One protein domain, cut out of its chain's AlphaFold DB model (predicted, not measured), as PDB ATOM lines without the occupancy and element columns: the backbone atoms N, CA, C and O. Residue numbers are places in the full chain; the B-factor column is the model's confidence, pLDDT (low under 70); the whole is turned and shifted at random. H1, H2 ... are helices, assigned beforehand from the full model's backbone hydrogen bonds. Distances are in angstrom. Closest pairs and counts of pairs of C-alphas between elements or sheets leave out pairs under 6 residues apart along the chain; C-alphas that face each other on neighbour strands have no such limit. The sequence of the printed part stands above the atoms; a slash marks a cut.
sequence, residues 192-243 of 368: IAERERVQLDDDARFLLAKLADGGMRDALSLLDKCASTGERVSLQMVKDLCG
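This is residues 192 to 243 of the 368 residues of the protein "DNA polymerase III subunit gamma/tau" of Clostridium sp. (strain ATCC 29733 / VPI C48-50) (UniProt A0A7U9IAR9). Three helices, H2, H3 and H4, make a small cluster with their centres in a triangle: H2 and H4 run side by side, and H3 packs on both at larger angles. The short helix H1 sits to one side, near H3 but touching no helix. The printed part has 52 residues, with four named helices in the order H1, H2, H3, H4 and no named strand, and its class is all helix. It is compact, with a radius of gyration of the C-alphas of 9.6 A, and rounded, spanning 25 by 22 by 18 A.

Find C-alpha 192 at (-17.889, -2.965, 11.410), where H1 begins; it takes residues 192 to 196, 6.2 A long. Next look at residues 202 to 211 for H2, 14.3 A. H3, the longest helix, takes residues 216 to 227, 16.2 A from C-alpha 216 at (-20.908, -14.318, 11.817). H4 takes residues 235 to 242, 10.5 A, ending at C-alpha 242 at (-8.791, -16.032, 21.652).

H1 is near H3 and apart from H2 and H4. H2 touches H3 at a steep tilt of 48 degrees, opposite ways; look at the closest C-alphas, Ala 209 and Ala 219, 5.9 A apart. H3 touches H2 with residues 219 to 223 alone. H2 and H4 touch at a shallow tilt of 28 degrees, the same way, closest at the C-alphas of Ala 204 and Leu 235, 4.2 A. With residues 222 to 226 alone, H3 touches H4, only just about perpendicular at 72 degrees; the closest C-alphas, Cys 226 and Val 238, are 6.5 A apart. Residues 199 to 200 pair with residues 232 to 233, parallel. In H1, H2, H3 and H4, every O i to N i+4 pair is within hydrogen-bond range.

Look to Arg 195 and Gly 243 for the two C-alphas farthest apart, 26.1 A. The printed part has no cut. The links H1 to H2 and H2 to H3 are tight, and H3 to H4 is short. Mean pLDDT of the printed part is 89.3; residue 243 is under 70.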
ATOM      1  N   ILE A 192     -17.450  -3.182  10.027       94.62
ATOM      2  CA  ILE A 192     -17.889  -2.965  11.410       94.62
ATOM      3  C   ILE A 192     -16.790  -2.308  12.247       94.62
ATOM      4  O   ILE A 192     -17.090  -1.378  12.990       94.62
ATOM      5  N   ALA A 193     -15.536  -2.736  12.101       94.06
ATOM      6  CA  ALA A 193     -14.397  -2.136  12.788       94.06
ATOM      7  C   ALA A 193     -14.258  -0.645  12.441       94.06
ATOM      8  O   ALA A 193     -14.123   0.179  13.342       94.06
ATOM      9  N   GLU A 194     -14.420  -0.278  11.166       93.94
ATOM     10  CA  GLU A 194     -14.418   1.121  10.725       93.94
ATOM     11  C   GLU A 194     -15.535   1.943  11.397       93.94
ATOM     12  O   GLU A 194     -15.292   3.037  11.910       93.94
ATOM     13  N   ARG A 195     -16.757   1.395  11.473       93.75
ATOM     14  CA  ARG A 195     -17.901   2.060  12.127       93.75
ATOM     15  C   ARG A 195     -17.727   2.213  13.638       93.75
ATOM     16  O   ARG A 195     -18.154   3.224  14.194       93.75
ATOM     17  N   GLU A 196     -17.105   1.237  14.293       91.94
ATOM     18  CA  GLU A 196     -16.766   1.302  15.721       91.94
ATOM     19  C   GLU A 196     -15.472   2.082  15.999       91.94
ATOM     20  O   GLU A 196     -15.129   2.274  17.162       91.94
ATOM     21  N   ARG A 197     -14.781   2.577  14.959       91.38
ATOM     22  CA  ARG A 197     -13.484   3.271  15.054       91.38
ATOM     23  C   ARG A 197     -12.396   2.421  15.720       91.38
ATOM     24  O   ARG A 197     -11.548   2.942  16.437       91.38
ATOM     25  N   VAL A 198     -12.419   1.119  15.459       92.44
ATOM     26  CA  VAL A 198     -11.406   0.159  15.902       92.44
ATOM     27  C   VAL A 198     -10.431  -0.075  14.752       92.44
ATOM     28  O   VAL A 198     -10.839  -0.432  13.647       92.44
ATOM     29  N   GLN A 199      -9.135   0.105  15.002       93.88
ATOM     30  CA  GLN A 199      -8.092  -0.263  14.048       93.88
ATOM     31  C   GLN A 199      -7.944  -1.786  14.055       93.88
ATOM     32  O   GLN A 199      -7.506  -2.359  15.047       93.88
ATOM     33  N   LEU A 200      -8.328  -2.451  12.970       95.25
ATOM     34  CA  LEU A 200      -8.231  -3.904  12.841       95.25
ATOM     35  C   LEU A 200      -7.164  -4.250  11.801       95.25
ATOM     36  O   LEU A 200      -7.349  -3.959  10.621       95.25
ATOM     37  N   ASP A 201      -6.071  -4.869  12.247       94.00
ATOM     38  CA  ASP A 201      -4.996  -5.314  11.357       94.00
ATOM     39  C   ASP A 201      -5.506  -6.425  10.416       94.00
ATOM     40  O   ASP A 201      -6.333  -7.257  10.805       94.00
ATOM     41  N   ASP A 202      -5.002  -6.476   9.178       90.00
ATOM     42  CA  ASP A 202      -5.480  -7.427   8.163       90.00
ATOM     43  C   ASP A 202      -5.298  -8.891   8.584       90.00
ATOM     44  O   ASP A 202      -6.243  -9.677   8.502       90.00
ATOM     45  N   ASP A 203      -4.135  -9.250   9.126       88.25
ATOM     46  CA  ASP A 203      -3.876 -10.613   9.603       88.25
ATOM     47  C   ASP A 203      -4.778 -10.986  10.786       88.25
ATOM     48  O   ASP A 203      -5.282 -12.109  10.875       88.25
ATOM     49  N   ALA A 204      -5.046 -10.027  11.679       91.19
ATOM     50  CA  ALA A 204      -5.960 -10.207  12.802       91.19
ATOM     51  C   ALA A 204      -7.394 -10.447  12.313       91.19
ATOM     52  O   ALA A 204      -8.090 -11.334  12.807       91.19
ATOM     53  N   ARG A 205      -7.827  -9.694  11.296       93.94
ATOM     54  CA  ARG A 205      -9.137  -9.828  10.653       93.94
ATOM     55  C   ARG A 205      -9.340 -11.211  10.041       93.94
ATOM     56  O   ARG A 205     -10.382 -11.825  10.277       93.94
ATOM     57  N   PHE A 206      -8.366 -11.706   9.278       89.81
ATOM     58  CA  PHE A 206      -8.436 -13.046   8.690       89.81
ATOM     59  C   PHE A 206      -8.371 -14.139   9.757       89.81
ATOM     60  O   PHE A 206      -9.114 -15.118   9.665       89.81
ATOM     61  N   LEU A 207      -7.559 -13.962  10.804       88.06
ATOM     62  CA  LEU A 207      -7.519 -14.896  11.927       88.06
ATOM     63  C   LEU A 207      -8.886 -14.990  12.623       88.06
ATOM     64  O   LEU A 207      -9.406 -16.091  12.789       88.06
ATOM     65  N   LEU A 208      -9.512 -13.857  12.953       92.31
ATOM     66  CA  LEU A 208     -10.859 -13.814  13.537       92.31
ATOM     67  C   LEU A 208     -11.900 -14.491  12.638       92.31
ATOM     68  O   LEU A 208     -12.745 -15.240  13.128       92.31
ATOM     69  N   ALA A 209     -11.832 -14.252  11.326       92.00
ATOM     70  CA  ALA A 209     -12.750 -14.848  10.364       92.00
ATOM     71  C   ALA A 209     -12.630 -16.376  10.299       92.00
ATOM     72  O   ALA A 209     -13.646 -17.072  10.282       92.00
ATOM     73  N   LYS A 210     -11.401 -16.904  10.318       86.88
ATOM     74  CA  LYS A 210     -11.163 -18.350  10.345       86.88
ATOM     75  C   LYS A 210     -11.563 -18.976  11.684       86.88
ATOM     76  O   LYS A 210     -12.186 -20.033  11.690       86.88
ATOM     77  N   LEU A 211     -11.276 -18.314  12.811       85.94
ATOM     78  CA  LEU A 211     -11.690 -18.772  14.148       85.94
ATOM     79  C   LEU A 211     -13.211 -18.845  14.308       85.94
ATOM     80  O   LEU A 211     -13.712 -19.658  15.080       85.94
ATOM     81  N   ALA A 212     -13.943 -18.003  13.583       88.50
ATOM     82  CA  ALA A 212     -15.398 -18.000  13.591       88.50
ATOM     83  C   ALA A 212     -16.030 -19.197  12.860       88.50
ATOM     84  O   ALA A 212     -17.241 -19.383  12.972       88.50
ATOM     85  N   ASP A 213     -15.249 -19.973  12.094       86.81
ATOM     86  CA  ASP A 213     -15.676 -21.202  11.410       86.81
ATOM     87  C   ASP A 213     -17.018 -21.040  10.657       86.81
ATOM     88  O   ASP A 213     -17.939 -21.851  10.732       86.81
ATOM     89  N   GLY A 214     -17.189 -19.925   9.946       88.12
ATOM     90  CA  GLY A 214     -18.395 -19.655   9.159       88.12
ATOM     91  C   GLY A 214     -19.608 -19.107   9.924       88.12
ATOM     92  O   GLY A 214     -20.674 -18.944   9.323       88.12
ATOM     93  N   GLY A 215     -19.464 -18.792  11.216       92.69
ATOM     94  CA  GLY A 215     -20.483 -18.153  12.049       92.69
ATOM     95  C   GLY A 215     -20.239 -16.654  12.264       92.69
ATOM     96  O   GLY A 215     -19.385 -16.256  13.053       92.69
ATOM     97  N   MET A 216     -21.057 -15.780  11.663       95.25
ATOM     98  CA  MET A 216     -20.908 -14.318  11.817       95.25
ATOM     99  C   MET A 216     -21.099 -13.849  13.269       95.25
ATOM    100  O   MET A 216     -20.452 -12.909  13.725       95.25
ATOM    101  N   ARG A 217     -21.994 -14.507  14.018       93.62
ATOM    102  CA  ARG A 217     -22.215 -14.199  15.441       93.62
ATOM    103  C   ARG A 217     -20.939 -14.398  16.258       93.62
ATOM    104  O   ARG A 217     -20.650 -13.575  17.128       93.62
ATOM    105  N   ASP A 218     -20.211 -15.472  15.984       91.81
ATOM    106  CA  ASP A 218     -18.990 -15.818  16.701       91.81
ATOM    107  C   ASP A 218     -17.863 -14.862  16.297       91.81
ATOM    108  O   ASP A 218     -17.239 -14.270  17.174       91.81
ATOM    109  N   ALA A 219     -17.726 -14.557  15.000       94.56
ATOM    110  CA  ALA A 219     -16.785 -13.551  14.495       94.56
ATOM    111  C   ALA A 219     -16.938 -12.190  15.196       94.56
ATOM    112  O   ALA A 219     -15.969 -11.614  15.687       94.56
ATOM    113  N   LEU A 220     -18.176 -11.691  15.295       95.19
ATOM    114  CA  LEU A 220     -18.467 -10.422  15.964       95.19
ATOM    115  C   LEU A 220     -18.235 -10.485  17.470       95.19
ATOM    116  O   LEU A 220     -17.831  -9.485  18.049       95.19
ATOM    117  N   SER A 221     -18.475 -11.634  18.100       93.75
ATOM    118  CA  SER A 221     -18.217 -11.816  19.533       93.75
ATOM    119  C   SER A 221     -16.715 -11.826  19.835       93.75
ATOM    120  O   SER A 221     -16.294 -11.267  20.846       93.75
ATOM    121  N   LEU A 222     -15.902 -12.416  18.953       92.00
ATOM    122  CA  LEU A 222     -14.441 -12.396  19.065       92.00
ATOM    123  C   LEU A 222     -13.877 -10.989  18.826       92.00
ATOM    124  O   LEU A 222     -13.032 -10.540  19.600       92.00
ATOM    125  N   LEU A 223     -14.378 -10.268  17.814       94.62
ATOM    126  CA  LEU A 223     -13.991  -8.875  17.571       94.62
ATOM    127  C   LEU A 223     -14.342  -7.980  18.764       94.62
ATOM    128  O   LEU A 223     -13.500  -7.211  19.209       94.62
ATOM    129  N   ASP A 224     -15.557  -8.112  19.300       92.94
ATOM    130  CA  ASP A 224     -16.032  -7.373  20.476       92.94
ATOM    131  C   ASP A 224     -15.113  -7.611  21.687       92.94
ATOM    132  O   ASP A 224     -14.624  -6.671  22.316       92.94
ATOM    133  N   LYS A 225     -14.758  -8.880  21.937       90.31
ATOM    134  CA  LYS A 225     -13.805  -9.255  22.989       90.31
ATOM    135  C   LYS A 225     -12.451  -8.564  22.806       90.31
ATOM    136  O   LYS A 225     -11.927  -8.024  23.776       90.31
ATOM    137  N   CYS A 226     -11.895  -8.549  21.595       90.62
ATOM    138  CA  CYS A 226     -10.596  -7.921  21.341       90.62
ATOM    139  C   CYS A 226     -10.669  -6.389  21.445       90.62
ATOM    140  O   CYS A 226      -9.864  -5.777  22.146       90.62
ATOM    141  N   ALA A 227     -11.686  -5.778  20.833       89.81
ATOM    142  CA  ALA A 227     -11.911  -4.333  20.844       89.81
ATOM    143  C   ALA A 227     -12.156  -3.774  22.257       89.81
ATOM    144  O   ALA A 227     -11.856  -2.615  22.524       89.81
ATOM    145  N   SER A 228     -12.652  -4.593  23.190       86.75
ATOM    146  CA  SER A 228     -12.833  -4.176  24.586       86.75
ATOM    147  C   SER A 228     -11.520  -3.859  25.321       86.75
ATOM    148  O   SER A 228     -11.547  -3.189  26.352       86.75
ATOM    149  N   THR A 229     -10.374  -4.319  24.804       79.69
ATOM    150  CA  THR A 229      -9.059  -4.164  25.452       79.69
ATOM    151  C   THR A 229      -8.238  -2.982  24.935       79.69
ATOM    152  O   THR A 229      -7.279  -2.578  25.592       79.69
ATOM    153  N   GLY A 230      -8.611  -2.389  23.796       77.94
ATOM    154  CA  GLY A 230      -7.908  -1.249  23.215       77.94
ATOM    155  C   GLY A 230      -8.445  -0.841  21.843       77.94
ATOM    156  O   GLY A 230      -9.263  -1.529  21.240       77.94
ATOM    157  N   GLU A 231      -7.955   0.289  21.331       80.50
ATOM    158  CA  GLU A 231      -8.400   0.859  20.047       80.50
ATOM    159  C   GLU A 231      -7.857   0.111  18.820       80.50
ATOM    160  O   GLU A 231      -8.382   0.279  17.718       80.50
ATOM    161  N   ARG A 232      -6.818  -0.717  18.995       91.62
ATOM    162  CA  ARG A 232      -6.196  -1.499  17.924       91.62
ATOM    163  C   ARG A 232      -6.213  -2.989  18.239       91.62
ATOM    164  O   ARG A 232      -5.682  -3.416  19.260       91.62
ATOM    165  N   VAL A 233      -6.760  -3.769  17.314       92.75
ATOM    166  CA  VAL A 233      -6.806  -5.230  17.337       92.75
ATOM    167  C   VAL A 233      -5.711  -5.761  16.413       92.75
ATOM    168  O   VAL A 233      -5.868  -5.791  15.192       92.75
ATOM    169  N   SER A 234      -4.585  -6.148  17.015       91.94
ATOM    170  CA  SER A 234      -3.437  -6.740  16.321       91.94
ATOM    171  C   SER A 234      -3.507  -8.268  16.288       91.94
ATOM    172  O   SER A 234      -4.250  -8.889  17.053       91.94
ATOM    173  N   LEU A 235      -2.694  -8.893  15.429       88.44
ATOM    174  CA  LEU A 235      -2.616 -10.355  15.326       88.44
ATOM    175  C   LEU A 235      -2.262 -11.002  16.674       88.44
ATOM    176  O   LEU A 235      -2.907 -11.967  17.081       88.44
ATOM    177  N   GLN A 236      -1.278 -10.440  17.383       84.62
ATOM    178  CA  GLN A 236      -0.842 -10.946  18.686       84.62
ATOM    179  C   GLN A 236      -1.962 -10.871  19.728       84.62
ATOM    180  O   GLN A 236      -2.213 -11.837  20.436       84.62
ATOM    181  N   MET A 237      -2.708  -9.762  19.755       87.50
ATOM    182  CA  MET A 237      -3.839  -9.604  20.667       87.50
ATOM    183  C   MET A 237      -4.920 -10.664  20.422       87.50
ATOM    184  O   MET A 237      -5.457 -11.224  21.378       87.50
ATOM    185  N   VAL A 238      -5.239 -10.955  19.156       88.00
ATOM    186  CA  VAL A 238      -6.196 -12.019  18.818       88.00
ATOM    187  C   VAL A 238      -5.664 -13.379  19.271       88.00
ATOM    188  O   VAL A 238      -6.424 -14.144  19.860       88.00
ATOM    189  N   LYS A 239      -4.372 -13.674  19.062       82.69
ATOM    190  CA  LYS A 239      -3.750 -14.921  19.539       82.69
ATOM    191  C   LYS A 239      -3.915 -15.082  21.057       82.69
ATOM    192  O   LYS A 239      -4.477 -16.083  21.507       82.69
ATOM    193  N   ASP A 240      -3.546 -14.053  21.816       81.25
ATOM    194  CA  ASP A 240      -3.573 -14.061  23.281       81.25
ATOM    195  C   ASP A 240      -5.007 -14.171  23.836       81.25
ATOM    196  O   ASP A 240      -5.301 -15.007  24.692       81.25
ATOM    197  N   LEU A 241      -5.942 -13.355  23.333       81.19
ATOM    198  CA  LEU A 241      -7.307 -13.279  23.871       81.19
ATOM    199  C   LEU A 241      -8.219 -14.407  23.393       81.19
ATOM    200  O   LEU A 241      -9.137 -14.806  24.123       81.19
ATOM    201  N   CYS A 242      -8.028 -14.901  22.172       77.56
ATOM    202  CA  CYS A 242      -8.791 -16.032  21.652       77.56
ATOM    203  C   CYS A 242      -8.190 -17.377  22.071       77.56
ATOM    204  O   CYS A 242      -8.788 -18.411  21.779       77.56
ATOM    205  N   GLY A 243      -7.055 -17.375  22.780       66.00
ATOM    206  CA  GLY A 243      -6.389 -18.599  23.208       66.00
ATOM    207  C   GLY A 243      -5.914 -19.431  22.021       66.00
ATOM    208  O   GLY A 243      -5.864 -20.659  22.116       66.00
TER     209      GLY A 243